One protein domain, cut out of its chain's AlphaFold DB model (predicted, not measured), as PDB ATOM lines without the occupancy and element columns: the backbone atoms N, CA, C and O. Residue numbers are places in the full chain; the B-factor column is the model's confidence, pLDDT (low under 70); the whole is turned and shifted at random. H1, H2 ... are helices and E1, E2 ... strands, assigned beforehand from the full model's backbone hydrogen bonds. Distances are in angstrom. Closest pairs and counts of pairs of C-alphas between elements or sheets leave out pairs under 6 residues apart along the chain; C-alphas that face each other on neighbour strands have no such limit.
ATOM      1  N   GLN A   2      16.663  28.758 -11.426       46.78
ATOM      2  CA  GLN A   2      15.288  28.943 -10.903       46.78
ATOM      3  C   GLN A   2      14.354  27.723 -11.066       46.78
ATOM      4  O   GLN A   2      13.500  27.506 -10.216       46.78
ATOM      5  N   THR A   3      14.542  26.880 -12.084       56.22
ATOM      6  CA  THR A   3      13.675  25.713 -12.357       56.22
ATOM      7  C   THR A   3      13.828  24.558 -11.357       56.22
ATOM      8  O   THR A   3      12.871  23.836 -11.106       56.22
ATOM      9  N   VAL A   4      15.001  24.405 -10.732       61.53
ATOM     10  CA  VAL A   4      15.311  23.264  -9.842       61.53
ATOM     11  C   VAL A   4      14.562  23.357  -8.505       61.53
ATOM     12  O   VAL A   4      14.059  22.357  -7.993       61.53
ATOM     13  N   ILE A   5      14.449  24.566  -7.946       67.44
ATOM     14  CA  ILE A   5      13.725  24.810  -6.686       67.44
ATOM     15  C   ILE A   5      12.214  24.661  -6.898       67.44
ATOM     16  O   ILE A   5      11.535  24.087  -6.049       67.44
ATOM     17  N   LEU A   6      11.703  25.141  -8.037       75.06
ATOM     18  CA  LEU A   6      10.282  25.065  -8.378       75.06
ATOM     19  C   LEU A   6       9.814  23.613  -8.488       75.06
ATOM     20  O   LEU A   6       8.907  23.228  -7.758       75.06
ATOM     21  N   LEU A   7      10.506  22.779  -9.272       78.38
ATOM     22  CA  LEU A   7      10.127  21.370  -9.423       78.38
ATOM     23  C   LEU A   7      10.198  20.597  -8.096       78.38
ATOM     24  O   LEU A   7       9.342  19.769  -7.792       78.38
ATOM     25  N   THR A   8      11.206  20.897  -7.273       80.62
ATOM     26  CA  THR A   8      11.360  20.284  -5.946       80.62
ATOM     27  C   THR A   8      10.127  20.532  -5.074       80.62
ATOM     28  O   THR A   8       9.621  19.607  -4.438       80.62
ATOM     29  N   LEU A   9       9.622  21.769  -5.057       82.75
ATOM     30  CA  LEU A   9       8.420  22.134  -4.306       82.75
ATOM     31  C   LEU A   9       7.142  21.587  -4.947       82.75
ATOM     32  O   LEU A   9       6.251  21.150  -4.222       82.75
ATOM     33  N   GLU A  10       7.061  21.581  -6.277       85.44
ATOM     34  CA  GLU A  10       5.915  21.051  -7.025       85.44
ATOM     35  C   GLU A  10       5.694  19.564  -6.765       85.44
ATOM     36  O   GLU A  10       4.551  19.139  -6.643       85.44
ATOM     37  N   VAL A  11       6.763  18.781  -6.614       85.44
ATOM     38  CA  VAL A  11       6.650  17.340  -6.354       85.44
ATOM     39  C   VAL A  11       6.529  17.038  -4.855       85.44
ATOM     40  O   VAL A  11       5.667  16.258  -4.441       85.44
ATOM     41  N   LEU A  12       7.330  17.683  -3.995       86.81
ATOM     42  CA  LEU A  12       7.273  17.423  -2.548       86.81
ATOM     43  C   LEU A  12       6.042  18.020  -1.867       86.81
ATOM     44  O   LEU A  12       5.549  17.451  -0.894       86.81
ATOM     45  N   GLY A  13       5.531  19.155  -2.342       87.31
ATOM     46  CA  GLY A  13       4.378  19.827  -1.742       87.31
ATOM     47  C   GLY A  13       3.147  18.915  -1.670       87.31
ATOM     48  O   GLY A  13       2.664  18.625  -0.569       87.31
ATOM     49  N   PRO A  14       2.657  18.389  -2.807       88.56
ATOM     50  CA  PRO A  14       1.573  17.415  -2.822       88.56
ATOM     51  C   PRO A  14       1.950  16.090  -2.155       88.56
ATOM     52  O   PRO A  14       1.073  15.395  -1.638       88.56
ATOM     53  N   TYR A  15       3.242  15.732  -2.122       88.38
ATOM     54  CA  TYR A  15       3.697  14.555  -1.384       88.38
ATOM     55  C   TYR A  15       3.412  14.655   0.123       88.38
ATOM     56  O   TYR A  15       2.924  13.703   0.743       88.38
ATOM     57  N   LEU A  16       3.690  15.828   0.692       88.12
ATOM     58  CA  LEU A  16       3.569  16.138   2.116       88.12
ATOM     59  C   LEU A  16       2.144  16.516   2.541       88.12
ATOM     60  O   LEU A  16       1.801  16.409   3.720       88.12
ATOM     61  N   LYS A  17       1.299  16.944   1.598       88.81
ATOM     62  CA  LYS A  17      -0.075  17.368   1.881       88.81
ATOM     63  C   LYS A  17      -0.865  16.257   2.586       88.81
ATOM     64  O   LYS A  17      -0.977  15.141   2.090       88.81
ATOM     65  N   GLY A  18      -1.442  16.584   3.745       85.88
ATOM     66  CA  GLY A  18      -2.271  15.662   4.532       85.88
ATOM     67  C   GLY A  18      -1.497  14.651   5.387       85.88
ATOM     68  O   GLY A  18      -2.128  13.848   6.071       85.88
ATOM     69  N   LYS A  19      -0.157  14.680   5.390       89.06
ATOM     70  CA  LYS A  19       0.660  13.886   6.318       89.06
ATOM     71  C   LYS A  19       0.760  14.566   7.689       89.06
ATOM     72  O   LYS A  19       0.654  15.786   7.804       89.06
ATOM     73  N   THR A  20       0.974  13.768   8.734       93.44
ATOM     74  CA  THR A  20       1.216  14.271  10.095       93.44
ATOM     75  C   THR A  20       2.581  14.953  10.199       93.44
ATOM     76  O   THR A  20       3.475  14.701   9.389       93.44
ATOM     77  N   VAL A  21       2.768  15.784  11.227       91.44
ATOM     78  CA  VAL A  21       4.051  16.461  11.496       91.44
ATOM     79  C   VAL A  21       5.196  15.453  11.645       91.44
ATOM     80  O   VAL A  21       6.271  15.659  11.081       91.44
ATOM     81  N   ASP A  22       4.950  14.330  12.322       92.75
ATOM     82  CA  ASP A  22       5.942  13.262  12.491       92.75
ATOM     83  C   ASP A  22       6.310  12.609  11.153       92.75
ATOM     84  O   ASP A  22       7.487  12.424  10.842       92.75
ATOM     85  N   ALA A  23       5.316  12.321  10.307       88.69
ATOM     86  CA  ALA A  23       5.553  11.756   8.983       88.69
ATOM     87  C   ALA A  23       6.336  12.726   8.082       88.69
ATOM     88  O   ALA A  23       7.269  12.311   7.396       88.69
ATOM     89  N   CYS A  24       6.007  14.019   8.118       87.75
ATOM     90  CA  CYS A  24       6.769  15.058   7.426       87.75
ATOM     91  C   CYS A  24       8.212  15.146   7.944       87.75
ATOM     92  O   CYS A  24       9.141  15.267   7.147       87.75
ATOM     93  N   SER A  25       8.419  15.032   9.257       89.12
ATOM     94  CA  SER A  25       9.753  15.065   9.869       89.12
ATOM     95  C   SER A  25      10.614  13.879   9.430       89.12
ATOM     96  O   SER A  25      11.784  14.063   9.096       89.12
ATOM     97  N   ASN A  26      10.025  12.685   9.336       89.25
ATOM     98  CA  ASN A  26      10.707  11.500   8.815       89.25
ATOM     99  C   ASN A  26      11.094  11.664   7.338       89.25
ATOM    100  O   ASN A  26      12.227  11.373   6.967       89.25
ATOM    101  N   ILE A  27      10.195  12.206   6.513       87.94
ATOM    102  CA  ILE A  27      10.464  12.495   5.095       87.94
ATOM    103  C   ILE A  27      11.611  13.505   4.946       87.94
ATOM    104  O   ILE A  27      12.525  13.312   4.146       87.94
ATOM    105  N   LEU A  28      11.611  14.566   5.758       86.88
ATOM    106  CA  LEU A  28      12.706  15.538   5.797       86.88
ATOM    107  C   LEU A  28      14.028  14.908   6.251       86.88
ATOM    108  O   LEU A  28      15.088  15.308   5.772       86.88
ATOM    109  N   ALA A  29      13.986  13.937   7.165       87.69
ATOM    110  CA  ALA A  29      15.170  13.195   7.577       87.69
ATOM    111  C   ALA A  29      15.707  12.312   6.440       87.69
ATOM    112  O   ALA A  29      16.916  12.283   6.224       87.69
ATOM    113  N   GLU A  30      14.838  11.651   5.666       86.56
ATOM    114  CA  GLU A  30      15.239  10.884   4.480       86.56
ATOM    115  C   GLU A  30      15.895  11.761   3.413       86.56
ATOM    116  O   GLU A  30      16.973  11.421   2.925       86.56
ATOM    117  N   LEU A  31      15.337  12.946   3.143       84.19
ATOM    118  CA  LEU A  31      15.929  13.920   2.218       84.19
ATOM    119  C   LEU A  31      17.335  14.387   2.632       84.19
ATOM    120  O   LEU A  31      18.087  14.872   1.785       84.19
ATOM    121  N   LYS A  32      17.708  14.253   3.911       82.62
ATOM    122  CA  LYS A  32      19.031  14.625   4.439       82.62
ATOM    123  C   LYS A  32      20.050  13.480   4.427       82.62
ATOM    124  O   LYS A  32      21.228  13.753   4.642       82.62
ATOM    125  N   LYS A  33      19.643  12.226   4.181       81.19
ATOM    126  CA  LYS A  33      20.537  11.049   4.261       81.19
ATOM    127  C   LYS A  33      21.612  11.008   3.169       81.19
ATOM    128  O   LYS A  33      22.680  10.458   3.411       81.19
ATOM    129  N   HIS A  34      21.357  11.610   2.008       72.06
ATOM    130  CA  HIS A  34      22.268  11.573   0.858       72.06
ATOM    131  C   HIS A  34      22.664  12.984   0.399       72.06
ATOM    132  O   HIS A  34      22.302  13.406  -0.695       72.06
ATOM    133  N   PRO A  35      23.386  13.765   1.224       67.06
ATOM    134  CA  PRO A  35      23.627  15.191   0.972       67.06
ATOM    135  C   PRO A  35      24.406  15.482  -0.321       67.06
ATOM    136  O   PRO A  35      24.331  16.602  -0.818       67.06
ATOM    137  N   ASN A  36      25.107  14.484  -0.867       74.69
ATOM    138  CA  ASN A  36      25.909  14.598  -2.085       74.69
ATOM    139  C   ASN A  36      25.081  14.533  -3.379       74.69
ATOM    140  O   ASN A  36      25.578  14.945  -4.422       74.69
ATOM    141  N   ASP A  37      23.842  14.040  -3.320       76.56
ATOM    142  CA  ASP A  37      22.970  13.965  -4.496       76.56
ATOM    143  C   ASP A  37      22.430  15.355  -4.871       76.56
ATOM    144  O   ASP A  37      22.443  16.303  -4.072       76.56
ATOM    145  N   GLU A  38      21.880  15.503  -6.072       82.81
ATOM    146  CA  GLU A  38      21.161  16.731  -6.390       82.81
ATOM    147  C   GLU A  38      19.874  16.837  -5.549       82.81
ATOM    148  O   GLU A  38      19.118  15.864  -5.443       82.81
ATOM    149  N   PRO A  39      19.566  18.009  -4.951       82.50
ATOM    150  CA  PRO A  39      18.371  18.180  -4.122       82.50
ATOM    151  C   PRO A  39      17.067  17.793  -4.824       82.50
ATOM    152  O   PRO A  39      16.185  17.212  -4.193       82.50
ATOM    153  N   VAL A  40      16.973  18.076  -6.126       83.94
ATOM    154  CA  VAL A  40      15.820  17.701  -6.947       83.94
ATOM    155  C   VAL A  40      15.719  16.187  -7.097       83.94
ATOM    156  O   VAL A  40      14.644  15.641  -6.891       83.94
ATOM    157  N   HIS A  41      16.830  15.485  -7.337       85.50
ATOM    158  CA  HIS A  41      16.829  14.029  -7.468       85.50
ATOM    159  C   HIS A  41      16.346  13.354  -6.179       85.50
ATOM    160  O   HIS A  41      15.479  12.487  -6.227       85.50
ATOM    161  N   ARG A  42      16.807  13.816  -5.008       87.12
ATOM    162  CA  ARG A  42      16.319  13.306  -3.714       87.12
ATOM    163  C   ARG A  42      14.832  13.550  -3.508       87.12
ATOM    164  O   ARG A  42      14.124  12.672  -3.023       87.12
ATOM    165  N   ALA A  43      14.363  14.746  -3.847       88.00
ATOM    166  CA  ALA A  43      12.957  15.110  -3.746       88.00
ATOM    167  C   ALA A  43      12.073  14.213  -4.621       88.00
ATOM    168  O   ALA A  43      11.069  13.679  -4.141       88.00
ATOM    169  N   LEU A  44      12.494  13.997  -5.869       90.31
ATOM    170  CA  LEU A  44      11.846  13.082  -6.801       90.31
ATOM    171  C   LEU A  44      11.863  11.650  -6.267       90.31
ATOM    172  O   LEU A  44      10.809  11.027  -6.199       90.31
ATOM    173  N   GLN A  45      13.012  11.162  -5.796       90.81
ATOM    174  CA  GLN A  45      13.169   9.807  -5.270       90.81
ATOM    175  C   GLN A  45      12.299   9.548  -4.038       90.81
ATOM    176  O   GLN A  45      11.601   8.542  -3.973       90.81
ATOM    177  N   VAL A  46      12.280  10.468  -3.074       90.06
ATOM    178  CA  VAL A  46      11.454  10.347  -1.865       90.06
ATOM    179  C   VAL A  46       9.963  10.370  -2.201       90.06
ATOM    180  O   VAL A  46       9.194   9.578  -1.654       90.06
ATOM    181  N   SER A  47       9.545  11.236  -3.126       90.81
ATOM    182  CA  SER A  47       8.152  11.269  -3.569       90.81
ATOM    183  C   SER A  47       7.772  10.027  -4.387       90.81
ATOM    184  O   SER A  47       6.672   9.499  -4.218       90.81
ATOM    185  N   TYR A  48       8.679   9.529  -5.232       92.00
ATOM    186  CA  TYR A  48       8.512   8.317  -6.038       92.00
ATOM    187  C   TYR A  48       8.426   7.060  -5.166       92.00
ATOM    188  O   TYR A  48       7.558   6.214  -5.370       92.00
ATOM    189  N   ASN A  49       9.258   6.961  -4.128       91.00
ATOM    190  CA  ASN A  49       9.218   5.864  -3.160       91.00
ATOM    191  C   ASN A  49       7.888   5.794  -2.400       91.00
ATOM    192  O   ASN A  49       7.494   4.719  -1.955       91.00
ATOM    193  N   GLY A  50       7.188   6.925  -2.278       90.00
ATOM    194  CA  GLY A  50       5.851   7.006  -1.700       90.00
ATOM    195  C   GLY A  50       4.703   6.634  -2.648       90.00
ATOM    196  O   GLY A  50       3.543   6.744  -2.240       90.00
ATOM    197  N   LEU A  51       4.994   6.248  -3.895       91.44
ATOM    198  CA  LEU A  51       4.030   5.658  -4.824       91.44
ATOM    199  C   LEU A  51       3.911   4.152  -4.568       91.44
ATOM    200  O   LEU A  51       4.882   3.492  -4.193       91.44
ATOM    201  N   ASP A  52       2.730   3.589  -4.800       90.19
ATOM    202  CA  ASP A  52       2.578   2.138  -4.832       90.19
ATOM    203  C   ASP A  52       3.237   1.543  -6.091       90.19
ATOM    204  O   ASP A  52       3.415   2.214  -7.110       90.19
ATOM    205  N   GLU A  53       3.581   0.258  -6.027       86.19
ATOM    206  CA  GLU A  53       4.294  -0.457  -7.094       86.19
ATOM    207  C   GLU A  53       3.573  -0.435  -8.451       86.19
ATOM    208  O   GLU A  53       4.219  -0.533  -9.496       86.19
ATOM    209  N   TRP A  54       2.245  -0.300  -8.471       84.38
ATOM    210  CA  TRP A  54       1.503  -0.196  -9.727       84.38
ATOM    211  C   TRP A  54       1.611   1.200 -10.325       84.38
ATOM    212  O   TRP A  54       1.889   1.332 -11.516       84.38
ATOM    213  N   THR A  55       1.448   2.236  -9.506       89.75
ATOM    214  CA  THR A  55       1.610   3.626  -9.945       89.75
ATOM    215  C   THR A  55       3.035   3.907 -10.432       89.75
ATOM    216  O   THR A  55       3.204   4.605 -11.432       89.75
ATOM    217  N   LYS A  56       4.053   3.301  -9.804       89.56
ATOM    218  CA  LYS A  56       5.447   3.347 -10.282       89.56
ATOM    219  C   LYS A  56       5.593   2.812 -11.707       89.56
ATOM    220  O   LYS A  56       6.146   3.497 -12.554       89.56
ATOM    221  N   LYS A  57       5.026   1.641 -12.015       85.25
ATOM    222  CA  LYS A  57       5.072   1.071 -13.377       85.25
ATOM    223  C   LYS A  57       4.402   1.972 -14.413       85.25
ATOM    224  O   LYS A  57       4.945   2.158 -15.493       85.25
ATOM    225  N   ILE A  58       3.257   2.565 -14.063       86.88
ATOM    226  CA  ILE A  58       2.560   3.516 -14.943       86.88
ATOM    227  C   ILE A  58       3.435   4.748 -15.207       86.88
ATOM    228  O   ILE A  58       3.473   5.230 -16.335       86.88
ATOM    229  N   PHE A  59       4.146   5.250 -14.194       90.06
ATOM    230  CA  PHE A  59       5.097   6.345 -14.374       90.06
ATOM    231  C   PHE A  59       6.195   5.981 -15.381       90.06
ATOM    232  O   PHE A  59       6.393   6.746 -16.326       90.06
ATOM    233  N   LEU A  60       6.816   4.802 -15.233       87.06
ATOM    234  CA  LEU A  60       7.867   4.330 -16.143       87.06
ATOM    235  C   LEU A  60       7.359   4.203 -17.591       87.06
ATOM    236  O   LEU A  60       7.983   4.683 -18.538       87.06
ATOM    237  N   ASP A  61       6.177   3.609 -17.772       83.81
ATOM    238  CA  ASP A  61       5.568   3.464 -19.096       83.81
ATOM    239  C   ASP A  61       5.259   4.833 -19.734       83.81
ATOM    240  O   ASP A  61       5.464   5.023 -20.938       83.81
ATOM    241  N   ILE A  62       4.789   5.811 -18.945       86.00
ATOM    242  CA  ILE A  62       4.496   7.160 -19.447       86.00
ATOM    243  C   ILE A  62       5.767   7.903 -19.844       86.00
ATOM    244  O   ILE A  62       5.805   8.484 -20.932       86.00
ATOM    245  N   ALA A  63       6.788   7.884 -18.991       86.62
ATOM    246  CA  ALA A  63       8.052   8.564 -19.241       86.62
ATOM    247  C   ALA A  63       8.746   8.044 -20.509       86.62
ATOM    248  O   ALA A  63       9.277   8.835 -21.297       86.62
ATOM    249  N   CYS A  64       8.675   6.728 -20.735       82.25
ATOM    250  CA  CYS A  64       9.329   6.074 -21.859       82.25
ATOM    251  C   CYS A  64       8.538   6.194 -23.174       82.25
ATOM    252  O   CYS A  64       9.134   6.427 -24.227       82.25
ATOM    253  N   PHE A  65       7.206   6.056 -23.137       79.94
ATOM    254  CA  PHE A  65       6.411   5.872 -24.363       79.94
ATOM    255  C   PHE A  65       5.291   6.886 -24.582       79.94
ATOM    256  O   PHE A  65       4.887   7.082 -25.727       79.94
ATOM    257  N   PHE A  66       4.757   7.503 -23.527       83.44
ATOM    258  CA  PHE A  66       3.495   8.246 -23.620       83.44
ATOM    259  C   PHE A  66       3.612   9.754 -23.381       83.44
ATOM    260  O   PHE A  66       2.593  10.448 -23.319       83.44
ATOM    261  N   LYS A  67       4.826  10.303 -23.276       87.44
ATOM    262  CA  LYS A  67       5.026  11.758 -23.254       87.44
ATOM    263  C   LYS A  67       4.514  12.378 -24.561       87.44
ATOM    264  O   LYS A  67       4.979  12.041 -25.644       87.44
ATOM    265  N   GLY A  68       3.578  13.316 -24.451       89.31
ATOM    266  CA  GLY A  68       2.943  14.013 -25.572       89.31
ATOM    267  C   GLY A  68       1.785  13.254 -26.231       89.31
ATOM    268  O   GLY A  68       1.165  13.792 -27.152       89.31
ATOM    269  N   GLU A  69       1.471  12.042 -25.769       91.81
ATOM    270  CA  GLU A  69       0.362  11.239 -26.288       91.81
ATOM    271  C   GLU A  69      -0.986  11.684 -25.708       91.81
ATOM    272  O   GLU A  69      -1.076  12.258 -24.620       91.81
ATOM    273  N   ASP A  70      -2.051  11.391 -26.451       92.44
ATOM    274  CA  ASP A  70      -3.433  11.663 -26.056       92.44
ATOM    275  C   ASP A  70      -3.850  10.837 -24.824       92.44
ATOM    276  O   ASP A  70      -3.687   9.614 -24.779       92.44
ATOM    277  N   LEU A  71      -4.425  11.499 -23.816       89.38
ATOM    278  CA  LEU A  71      -4.793  10.887 -22.540       89.38
ATOM    279  C   LEU A  71      -5.802   9.747 -22.705       89.38
ATOM    280  O   LEU A  71      -5.706   8.736 -22.004       89.38
ATOM    281  N   TYR A  72      -6.787   9.908 -23.593       88.50
ATOM    282  CA  TYR A  72      -7.809   8.891 -23.824       88.50
ATOM    283  C   TYR A  72      -7.178   7.630 -24.424       88.50
ATOM    284  O   TYR A  72      -7.428   6.519 -23.945       88.50
ATOM    285  N   ARG A  73      -6.288   7.800 -25.405       87.50
ATOM    286  CA  ARG A  73      -5.510   6.705 -25.994       87.50
ATOM    287  C   ARG A  73      -4.646   5.996 -24.952       87.50
ATOM    288  O   ARG A  73      -4.664   4.766 -24.900       87.50
ATOM    289  N   VAL A  74      -3.938   6.740 -24.106       85.62
ATOM    290  CA  VAL A  74      -3.064   6.162 -23.069       85.62
ATOM    291  C   VAL A  74      -3.869   5.362 -22.050       85.62
ATOM    292  O   VAL A  74      -3.525   4.216 -21.766       85.62
ATOM    293  N   LYS A  75      -4.990   5.904 -21.555       84.81
ATOM    294  CA  LYS A  75      -5.883   5.175 -20.640       84.81
ATOM    295  C   LYS A  75      -6.375   3.869 -21.252       84.81
ATOM    296  O   LYS A  75      -6.254   2.831 -20.612       84.81
ATOM    297  N   LYS A  76      -6.833   3.898 -22.506       84.19
ATOM    298  CA  LYS A  76      -7.319   2.706 -23.213       84.19
ATOM    299  C   LYS A  76      -6.243   1.622 -23.352       84.19
ATOM    300  O   LYS A  76      -6.535   0.439 -23.184       84.19
ATOM    301  N   ILE A  77      -5.001   2.013 -23.644       80.38
ATOM    302  CA  ILE A  77      -3.874   1.073 -23.734       80.38
ATOM    303  C   ILE A  77      -3.583   0.467 -22.360       80.38
ATOM    304  O   ILE A  77      -3.482  -0.753 -22.237       80.38
ATOM    305  N   LEU A  78      -3.513   1.283 -21.309       78.62
ATOM    306  CA  LEU A  78      -3.239   0.775 -19.969       78.62
ATOM    307  C   LEU A  78      -4.389  -0.106 -19.426       78.62
ATOM    308  O   LEU A  78      -4.127  -1.109 -18.768       78.62
ATOM    309  N   GLU A  79      -5.653   0.197 -19.739       77.62
ATOM    310  CA  GLU A  79      -6.811  -0.638 -19.370       77.62
ATOM    311  C   GLU A  79      -6.705  -2.045 -19.978       77.62
ATOM    312  O   GLU A  79      -7.005  -3.040 -19.316       77.62
ATOM    313  N   SER A  80      -6.210  -2.146 -21.218       72.81
ATOM    314  CA  SER A  80      -6.026  -3.434 -21.904       72.81
ATOM    315  C   SER A  80      -4.971  -4.336 -21.252       72.81
ATOM    316  O   SER A  80      -5.009  -5.556 -21.404       72.81
ATOM    317  N   CYS A  81      -4.066  -3.756 -20.464       64.56
ATOM    318  CA  CYS A  81      -2.986  -4.465 -19.787       64.56
ATOM    319  C   CYS A  81      -3.353  -4.903 -18.355       64.56
ATOM    320  O   CYS A  81      -2.464  -5.152 -17.543       64.56
ATOM    321  N   THR A  82      -4.648  -5.021 -18.023       59.22
ATOM    322  CA  THR A  82      -5.170  -5.363 -16.676       59.22
ATOM    323  C   THR A  82      -4.761  -4.390 -15.565       59.22
ATOM    324  O   THR A  82      -4.850  -4.714 -14.380       59.22
ATOM    325  N   PHE A  83      -4.342  -3.176 -15.923       59.81
ATOM    326  CA  PHE A  83      -4.158  -2.110 -14.950       59.81
ATOM    327  C   PHE A  83      -5.526  -1.503 -14.600       59.81
ATOM    328  O   PHE A  83      -6.449  -1.512 -15.412       59.81
ATOM    329  N   ASN A  84      -5.660  -0.924 -13.404       67.12
ATOM    330  CA  ASN A  84      -6.644   0.135 -13.173       67.12
ATOM    331  C   ASN A  84      -5.930   1.477 -13.406       67.12
ATOM    332  O   ASN A  84      -5.473   2.109 -12.449       67.12
ATOM    333  N   PRO A  85      -5.731   1.909 -14.664       67.12
ATOM    334  CA  PRO A  85      -4.896   3.071 -14.944       67.12
ATOM    335  C   PRO A  85      -5.507   4.370 -14.461       67.12
ATOM    336  O   PRO A  85      -4.785   5.328 -14.209       67.12
ATOM    337  N   THR A  86      -6.828   4.409 -14.300       75.25
ATOM    338  CA  THR A  86      -7.526   5.613 -13.866       75.25
ATOM    339  C   THR A  86      -7.078   6.047 -12.472       75.25
ATOM    340  O   THR A  86      -6.906   7.245 -12.252       75.25
ATOM    341  N   SER A  87      -6.816   5.111 -11.550       82.00
ATOM    342  CA  SER A  87      -6.281   5.457 -10.227       82.00
ATOM    343  C   SER A  87      -4.809   5.862 -10.285       82.00
ATOM    344  O   SER A  87      -4.451   6.886  -9.712       82.00
ATOM    345  N   GLY A  88      -3.968   5.122 -11.016       85.94
ATOM    346  CA  GLY A  88      -2.533   5.417 -11.098       85.94
ATOM    347  C   GLY A  88      -2.232   6.750 -11.786       85.94
ATOM    348  O   GLY A  88      -1.516   7.583 -11.239       85.94
ATOM    349  N   VAL A  89      -2.857   7.017 -12.940       89.19
ATOM    350  CA  VAL A  89      -2.717   8.298 -13.657       89.19
ATOM    351  C   VAL A  89      -3.197   9.462 -12.789       89.19
ATOM    352  O   VAL A  89      -2.549  10.505 -12.745       89.19
ATOM    353  N   LYS A  90      -4.300   9.287 -12.049       90.94
ATOM    354  CA  LYS A  90      -4.791  10.313 -11.123       90.94
ATOM    355  C   LYS A  90      -3.773  10.616 -10.021       90.94
ATOM    356  O   LYS A  90      -3.497  11.787  -9.785       90.94
ATOM    357  N   VAL A  91      -3.184   9.595  -9.396       92.00
ATOM    358  CA  VAL A  91      -2.152   9.784  -8.361       92.00
ATOM    359  C   VAL A  91      -0.929  10.506  -8.929       92.00
ATOM    360  O   VAL A  91      -0.404  11.408  -8.283       92.00
ATOM    361  N   LEU A  92      -0.491  10.172 -10.146       93.44
ATOM    362  CA  LEU A  92       0.646  10.850 -10.779       93.44
ATOM    363  C   LEU A  92       0.369  12.336 -11.056       93.44
ATOM    364  O   LEU A  92       1.271  13.154 -10.882       93.44
ATOM    365  N   ILE A  93      -0.867  12.698 -11.420       92.38
ATOM    366  CA  ILE A  93      -1.293  14.104 -11.551       92.38
ATOM    367  C   ILE A  93      -1.312  14.787 -10.182       92.38
ATOM    368  O   ILE A  93      -0.772  15.879 -10.028       92.38
ATOM    369  N   GLU A  94      -1.900  14.142  -9.170       91.38
ATOM    370  CA  GLU A  94      -1.964  14.670  -7.800       91.38
ATOM    371  C   GLU A  94      -0.576  14.879  -7.189       91.38
ATOM    372  O   GLU A  94      -0.401  15.767  -6.362       91.38
ATOM    373  N   ARG A  95       0.410  14.078  -7.601       90.12
ATOM    374  CA  ARG A  95       1.815  14.180  -7.191       90.12
ATOM    375  C   ARG A  95       2.665  15.050  -8.125       90.12
ATOM    376  O   ARG A  95       3.873  15.117  -7.932       90.12
ATOM    377  N   CYS A  96       2.057  15.674  -9.135       91.62
ATOM    378  CA  CYS A  96       2.725  16.507 -10.138       91.62
ATOM    379  C   CYS A  96       3.849  15.799 -10.928       91.62
ATOM    380  O   CYS A  96       4.705  16.462 -11.505       91.62
ATOM    381  N   PHE A  97       3.835  14.463 -11.013       92.44
ATOM    382  CA  PHE A  97       4.753  13.708 -11.882       92.44
ATOM    383  C   PHE A  97       4.359  13.812 -13.358       92.44
ATOM    384  O   PHE A  97       5.184  13.637 -14.250       92.44
ATOM    385  N   ILE A  98       3.084  14.084 -13.623       93.50
ATOM    386  CA  ILE A  98       2.559  14.331 -14.961       93.50
ATOM    387  C   ILE A  98       1.554  15.475 -14.906       93.50
ATOM    388  O   ILE A  98       0.921  15.736 -13.883       93.50
ATOM    389  N   THR A  99       1.377  16.133 -16.040       92.62
ATOM    390  CA  THR A  99       0.372  17.170 -16.258       92.62
ATOM    391  C   THR A  99      -0.427  16.839 -17.513       92.62
ATOM    392  O   THR A  99       0.007  16.049 -18.350       92.62
ATOM    393  N   ILE A 100      -1.624  17.408 -17.634       91.94
ATOM    394  CA  ILE A 100      -2.439  17.291 -18.844       91.94
ATOM    395  C   ILE A 100      -2.556  18.683 -19.448       91.94
ATOM    396  O   ILE A 100      -2.999  19.612 -18.774       91.94
ATOM    397  N   ALA A 101      -2.183  18.820 -20.716       92.06
ATOM    398  CA  ALA A 101      -2.367  20.055 -21.463       92.06
ATOM    399  C   ALA A 101      -2.846  19.731 -22.877       92.06
ATOM    400  O   ALA A 101      -2.214  18.951 -23.587       92.06
ATOM    401  N   SER A 102      -3.958  20.350 -23.285       92.19
ATOM    402  CA  SER A 102      -4.622  20.076 -24.572       92.19
ATOM    403  C   SER A 102      -4.888  18.578 -24.788       92.19
ATOM    404  O   SER A 102      -4.490  18.020 -25.807       92.19
ATOM    405  N   ASP A 103      -5.464  17.922 -23.773       90.56
ATOM    406  CA  ASP A 103      -5.769  16.480 -23.726       90.56
ATOM    407  C   ASP A 103      -4.570  15.530 -23.885       90.56
ATOM    408  O   ASP A 103      -4.735  14.311 -23.949       90.56
ATOM    409  N   LYS A 104      -3.347  16.061 -23.859       91.38
ATOM    410  CA  LYS A 104      -2.108  15.287 -23.947       91.38
ATOM    411  C   LYS A 104      -1.408  15.189 -22.606       91.38
ATOM    412  O   LYS A 104      -1.414  16.142 -21.821       91.38
ATOM    413  N   LEU A 105      -0.774  14.046 -22.368       92.06
ATOM    414  CA  LEU A 105       0.089  13.833 -21.213       92.06
ATOM    415  C   LEU A 105       1.417  14.561 -21.393       92.06
ATOM    416  O   LEU A 105       2.115  14.378 -22.385       92.06
ATOM    417  N   TRP A 106       1.794  15.346 -20.395       92.56
ATOM    418  CA  TRP A 106       3.066  16.047 -20.328       92.56
ATOM    419  C   TRP A 106       3.826  15.644 -19.074       92.56
ATOM    420  O   TRP A 106       3.251  15.463 -18.003       92.56
ATOM    421  N   MET A 107       5.140  15.530 -19.211       91.19
ATOM    422  CA  MET A 107       6.066  15.238 -18.125       91.19
ATOM    423  C   MET A 107       7.236  16.211 -18.231       91.19
ATOM    424  O   MET A 107       7.721  16.465 -19.336       91.19
ATOM    425  N   HIS A 108       7.660  16.763 -17.094       89.81
ATOM    426  CA  HIS A 108       8.812  17.660 -17.042       89.81
ATOM    427  C   HIS A 108      10.084  16.905 -17.463       89.81
ATOM    428  O   HIS A 108      10.250  15.745 -17.095       89.81
ATOM    429  N   ASP A 109      11.004  17.548 -18.183       87.81
ATOM    430  CA  ASP A 109      12.204  16.870 -18.702       87.81
ATOM    431  C   ASP A 109      13.040  16.234 -17.581       87.81
ATOM    432  O   ASP A 109      13.396  15.070 -17.672       87.81
ATOM    433  N   LEU A 110      13.211  16.931 -16.451       88.44
ATOM    434  CA  LEU A 110      13.849  16.376 -15.243       88.44
ATOM    435  C   LEU A 110      13.160  15.118 -14.674       88.44
ATOM    436  O   LEU A 110      13.828  14.266 -14.101       88.44
ATOM    437  N   LEU A 111      11.834  14.989 -14.803       90.00
ATOM    438  CA  LEU A 111      11.111  13.780 -14.383       90.00
ATOM    439  C   LEU A 111      11.360  12.624 -15.357       90.00
ATOM    440  O   LEU A 111      11.477  11.481 -14.930       90.00
ATOM    441  N   GLN A 112      11.491  12.930 -16.648       87.94
ATOM    442  CA  GLN A 112      11.860  11.947 -17.663       87.94
ATOM    443  C   GLN A 112      13.331  11.513 -17.532       87.94
ATOM    444  O   GLN A 112      13.653  10.340 -17.682       87.94
ATOM    445  N   GLU A 113      14.238  12.431 -17.205       88.56
ATOM    446  CA  GLU A 113      15.634  12.103 -16.891       88.56
ATOM    447  C   GLU A 113      15.734  11.241 -15.627       88.56
ATOM    448  O   GLU A 113      16.489  10.269 -15.593       88.56
ATOM    449  N   PHE A 114      14.932  11.560 -14.607       88.81
ATOM    450  CA  PHE A 114      14.821  10.762 -13.390       88.81
ATOM    451  C   PHE A 114      14.331   9.334 -13.673       88.81
ATOM    452  O   PHE A 114      14.902   8.381 -13.148       88.81
ATOM    453  N   ASP A 115      13.329   9.177 -14.539       86.12
ATOM    454  CA  ASP A 115      12.862   7.871 -15.011       86.12
ATOM    455  C   ASP A 115      13.980   7.044 -15.664       86.12
ATOM    456  O   ASP A 115      14.215   5.892 -15.293       86.12
ATOM    457  N   HIS A 116      14.727   7.647 -16.591       82.25
ATOM    458  CA  HIS A 116      15.835   6.969 -17.258       82.25
ATOM    459  C   HIS A 116      16.912   6.504 -16.270       82.25
ATOM    460  O   HIS A 116      17.499   5.435 -16.461       82.25
ATOM    461  N   GLU A 117      17.166   7.278 -15.213       85.00
ATOM    462  CA  GLU A 117      18.090   6.884 -14.149       85.00
ATOM    463  C   GLU A 117      17.546   5.700 -13.336       85.00
ATOM    464  O   GLU A 117      18.298   4.759 -13.079       85.00
ATOM    465  N   ILE A 118      16.246   5.666 -13.017       83.38
ATOM    466  CA  ILE A 118      15.617   4.502 -12.368       83.38
ATOM    467  C   ILE A 118      15.779   3.253 -13.237       83.38
ATOM    468  O   ILE A 118      16.293   2.237 -12.768       83.38
ATOM    469  N   VAL A 119      15.401   3.322 -14.516       76.25
ATOM    470  CA  VAL A 119      15.496   2.177 -15.438       76.25
ATOM    471  C   VAL A 119      16.948   1.720 -15.593       76.25
ATOM    472  O   VAL A 119      17.228   0.520 -15.673       76.25
ATOM    473  N   ARG A 120      17.902   2.657 -15.607       73.81
ATOM    474  CA  ARG A 120      19.333   2.347 -15.633       73.81
ATOM    475  C   ARG A 120      19.770   1.616 -14.363       73.81
ATOM    476  O   ARG A 120      20.471   0.612 -14.484       73.81
ATOM    477  N   GLN A 121      19.373   2.084 -13.182       73.50
ATOM    478  CA  GLN A 121      19.691   1.442 -11.902       73.50
ATOM    479  C   GLN A 121      19.073   0.044 -11.810       73.50
ATOM    480  O   GLN A 121      19.789  -0.919 -11.538       73.50
ATOM    481  N   GLU A 122      17.793  -0.102 -12.156       69.88
ATOM    482  CA  GLU A 122      17.123  -1.403 -12.230       69.88
ATOM    483  C   GLU A 122      17.818  -2.332 -13.229       69.88
ATOM    484  O   GLU A 122      18.029  -3.511 -12.949       69.88
ATOM    485  N   SER A 123      18.231  -1.821 -14.393       60.69
ATOM    486  CA  SER A 123      18.974  -2.617 -15.365       60.69
ATOM    487  C   SER A 123      20.347  -3.028 -14.841       60.69
ATOM    488  O   SER A 123      20.779  -4.128 -15.166       60.69
ATOM    489  N   ILE A 124      21.058  -2.193 -14.083       56.81
ATOM    490  CA  ILE A 124      22.357  -2.548 -13.488       56.81
ATOM    491  C   ILE A 124      22.165  -3.639 -12.425       56.81
ATOM    492  O   ILE A 124      22.865  -4.654 -12.465       56.81
ATOM    493  N   ASP A 125      21.164  -3.490 -11.557       55.41
ATOM    494  CA  ASP A 125      20.806  -4.483 -10.539       55.41
ATOM    495  C   ASP A 125      20.376  -5.820 -11.164       55.41
ATOM    496  O   ASP A 125      20.782  -6.900 -10.718       55.41
ATOM    497  N   VAL A 126      19.604  -5.764 -12.254       50.12
ATOM    498  CA  VAL A 126      19.194  -6.943 -13.025       50.12
ATOM    499  C   VAL A 126      20.371  -7.534 -13.798       50.12
ATOM    500  O   VAL A 126      20.493  -8.754 -13.840       50.12
ATOM    501  N   LEU A 127      21.286  -6.737 -14.357       41.94
ATOM    502  CA  LEU A 127      22.484  -7.230 -15.055       41.94
ATOM    503  C   LEU A 127      23.483  -7.905 -14.103       41.94
ATOM    504  O   LEU A 127      24.204  -8.803 -14.540       41.94
ATOM    505  N   GLY A 128      23.452  -7.585 -12.806       47.62
ATOM    506  CA  GLY A 128      24.103  -8.374 -11.757       47.62
ATOM    507  C   GLY A 128      23.480  -9.765 -11.532       47.62
ATOM    508  O   GLY A 128      24.099 -10.609 -10.883       47.62
ATOM    509  N   LYS A 129      22.274 -10.040 -12.066       46.72
ATOM    510  CA  LYS A 129      21.527 -11.296 -11.854       46.72
ATOM    511  C   LYS A 129      20.894 -11.971 -13.086       46.72
ATOM    512  O   LYS A 129      20.442 -13.100 -12.905       46.72
ATOM    513  N   ARG A 130      20.870 -11.393 -14.300       38.56
ATOM    514  CA  ARG A 130      20.677 -12.041 -15.630       38.56
ATOM    515  C   ARG A 130      20.496 -11.016 -16.768       38.56
ATOM    516  O   ARG A 130      19.865  -9.979 -16.631       38.56
ATOM    517  N   SER A 131      21.022 -11.383 -17.931       45.03
ATOM    518  CA  SER A 131      21.174 -10.619 -19.173       45.03
ATOM    519  C   SER A 131      19.907  -9.959 -19.768       45.03
ATOM    520  O   SER A 131      18.897 -10.616 -20.004       45.03
ATOM    521  N   ARG A 132      20.047  -8.679 -20.154       44.50
ATOM    522  CA  ARG A 132      19.578  -8.015 -21.402       44.50
ATOM    523  C   ARG A 132      18.104  -8.081 -21.872       44.50
ATOM    524  O   ARG A 132      17.839  -7.619 -22.977       44.50
ATOM    525  N   LEU A 133      17.131  -8.576 -21.101       42.44
ATOM    526  CA  LEU A 133      15.759  -8.807 -21.622       42.44
ATOM    527  C   LEU A 133      14.602  -8.072 -20.913       42.44
ATOM    528  O   LEU A 133      13.446  -8.306 -21.262       42.44
ATOM    529  N   GLY A 134      14.870  -7.159 -19.973       48.69
ATOM    530  CA  GLY A 134      13.812  -6.431 -19.245       48.69
ATOM    531  C   GLY A 134      13.009  -5.450 -20.112       48.69
ATOM    532  O   GLY A 134      11.783  -5.446 -20.070       48.69
ATOM    533  N   ILE A 135      13.694  -4.704 -20.983       44.72
ATOM    534  CA  ILE A 135      13.091  -3.671 -21.848       44.72
ATOM    535  C   ILE A 135      12.262  -4.296 -22.993       44.72
ATOM    536  O   ILE A 135      11.290  -3.723 -23.481       44.72
ATOM    537  N   ILE A 136      12.585  -5.530 -23.392       42.09
ATOM    538  CA  ILE A 136      11.966  -6.208 -24.544       42.09
ATOM    539  C   ILE A 136      10.558  -6.744 -24.217       42.09
ATOM    540  O   ILE A 136       9.750  -6.922 -25.131       42.09
ATOM    541  N   ARG A 137      10.201  -6.958 -22.938       42.53
ATOM    542  CA  ARG A 137       8.874  -7.507 -22.588       42.53
ATOM    543  C   ARG A 137       7.717  -6.566 -22.934       42.53
ATOM    544  O   ARG A 137       6.692  -7.074 -23.382       42.53
ATOM    545  N   MET A 138       7.888  -5.244 -22.829       43.16
ATOM    546  CA  MET A 138       6.872  -4.280 -23.286       43.16
ATOM    547  C   MET A 138       6.817  -4.193 -24.815       43.16
ATOM    548  O   MET A 138       5.729  -4.218 -25.382       43.16
ATOM    549  N   HIS A 139       7.964  -4.217 -25.505       47.78
ATOM    550  CA  HIS A 139       8.015  -4.204 -26.975       47.78
ATOM    551  C   HIS A 139       7.290  -5.413 -27.604       47.78
ATOM    552  O   HIS A 139       6.562  -5.277 -28.587       47.78
ATOM    553  N   VAL A 140       7.418  -6.602 -26.998       46.47
ATOM    554  CA  VAL A 140       6.720  -7.824 -27.441       46.47
ATOM    555  C   VAL A 140       5.214  -7.783 -27.134       46.47
ATOM    556  O   VAL A 140       4.430  -8.377 -27.875       46.47
ATOM    557  N   MET A 141       4.789  -7.078 -26.081       45.72
ATOM    558  CA  MET A 141       3.368  -6.869 -25.765       45.72
ATOM    559  C   MET A 141       2.729  -5.847 -26.723       45.72
ATOM    560  O   MET A 141       1.667  -6.112 -27.284       45.72
ATOM    561  N   TYR A 142       3.441  -4.753 -27.011       48.38
ATOM    562  CA  TYR A 142       3.055  -3.708 -27.967       48.38
ATOM    563  C   TYR A 142       2.799  -4.246 -29.382       48.38
ATOM    564  O   TYR A 142       1.802  -3.898 -30.010       48.38
ATOM    565  N   LEU A 143       3.657  -5.145 -29.876       45.69
ATOM    566  CA  LEU A 143       3.495  -5.745 -31.206       45.69
ATOM    567  C   LEU A 143       2.344  -6.761 -31.286       45.69
ATOM    568  O   LEU A 143       1.812  -6.993 -32.369       45.69
ATOM    569  N   LYS A 144       1.935  -7.361 -30.162       39.97
ATOM    570  CA  LYS A 144       0.817  -8.320 -30.125       39.97
ATOM    571  C   LYS A 144      -0.552  -7.658 -30.010       39.97
ATOM    572  O   LYS A 144      -1.532  -8.290 -30.381       39.97
ATOM    573  N   SER A 145      -0.619  -6.413 -29.535       37.59
ATOM    574  CA  SER A 145      -1.879  -5.668 -29.420       37.59
ATOM    575  C   SER A 145      -2.253  -4.872 -30.681       37.59
ATOM    576  O   SER A 145      -3.334  -4.294 -30.729       37.59
ATOM    577  N   MET A 146      -1.375  -4.831 -31.694       43.44
ATOM    578  CA  MET A 146      -1.638  -4.258 -33.027       43.44
ATOM    579  C   MET A 146      -2.078  -5.311 -34.070       43.44
ATOM    580  O   MET A 146      -1.864  -5.111 -35.266       43.44
TER     581      MET A 146
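AT A GLANCE: This is residues 2 to 146 of the 147 residues of the protein "disease resistance protein RRS1-like" of Ziziphus jujuba (UniProt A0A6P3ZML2). Two groups of helices, H1 to H3 at one end, where H1 and H3 lie side by side and H2 crosses H3, and H4 to H6 with a small strand hairpin, E1 and E2, at the other, are bridged by the long helix H7, which packs on H3 and H4 with its residues 111 to 119 and reaches away from them with its rest. From there the chain turns back to H8, which packs on no other helix. The printed part has 145 residues with eight named helices and two named strands, in the order H1 H2 H3 H4 H5 H6 E1 E2 H7 H8; the sheet E1 - E2 is antiparallel. The class is mostly helix, and the whole is compact, with a radius of gyration of the C-alphas of 16.2 A and spans of 48 by 41 by 29 A.

HOW THE PARTS SIT: H1, residues 2 to 16, touches H3, residues 39 to 49, at a shallow tilt of 26 degrees, the same way; their closest C-alphas, of Thr 8 and Val 40, are 5.3 A apart. H2, residues 21 to 32, touches H3 with residues 27 to 31 alone, at a steep tilt of 54 degrees; the closest C-alphas are Leu 31 and Arg 42, 6.0 A. H4, residues 53 to 66, touches H6, residues 85 to 94, about perpendicular at 84 degrees, with C-alphas of Thr 55 and Gly 88 closest at 4.7 A. H5, residues 71 to 80, forms a helical hairpin with H6, at a steep tilt of 44 degrees, opposite ways; the closest C-alphas are Leu 78 and Pro 85, 5.8 A. E1, residues 99 to 101, and E2, residues 104 to 106, form a hairpin, with N 99 and O 106 at 2.8 A and N 101 and O 104 at 3.0 A, within hydrogen-bond range. The closest C-alphas of H5 and E2 are Leu 71 and Lys 104, 5.3 A. H7, residues 109 to 127, touches H4 at a steep tilt of 65 degrees, closest at the C-alphas of Ala 63 and Gln 112, 5.3 A; it only just touches H3, with 3 pairs of C-alphas within 8 A, His 41 and Phe 114 closest at 7.1 A. H8, residues 136 to 144, is apart from every other named element. Every O i to N i+4 pair is within hydrogen-bond range in H2, H3, H4, H5, H6 and H7; in H1 it is 9 of 11, in H8 4 of 5.

IN THESE COORDINATES: H1 begins at C-alpha 2 (15.288, 28.943, -10.903) and is 21.7 A long; H2 is 16.7 A, H3 15.4 A, H4 18.7 A, H5 14.4 A and H6 13.9 A. E1 is 6.6 A and E2 6.4 A. H7, the longest at 26.5 A, ends at C-alpha 127 (22.484, -7.230, -15.055). H8, 12.6 A, ends at C-alpha 144 (0.817, -8.320, -30.125).

THE WHOLE: The C-alphas farthest apart are those of Val 21 and Met 146, 49.4 A. The printed part has no cut and no long link. The mean pLDDT of the printed part is 78.1; residues 2 to 5, 35, 81 to 85 and 122 to 146 are under 70.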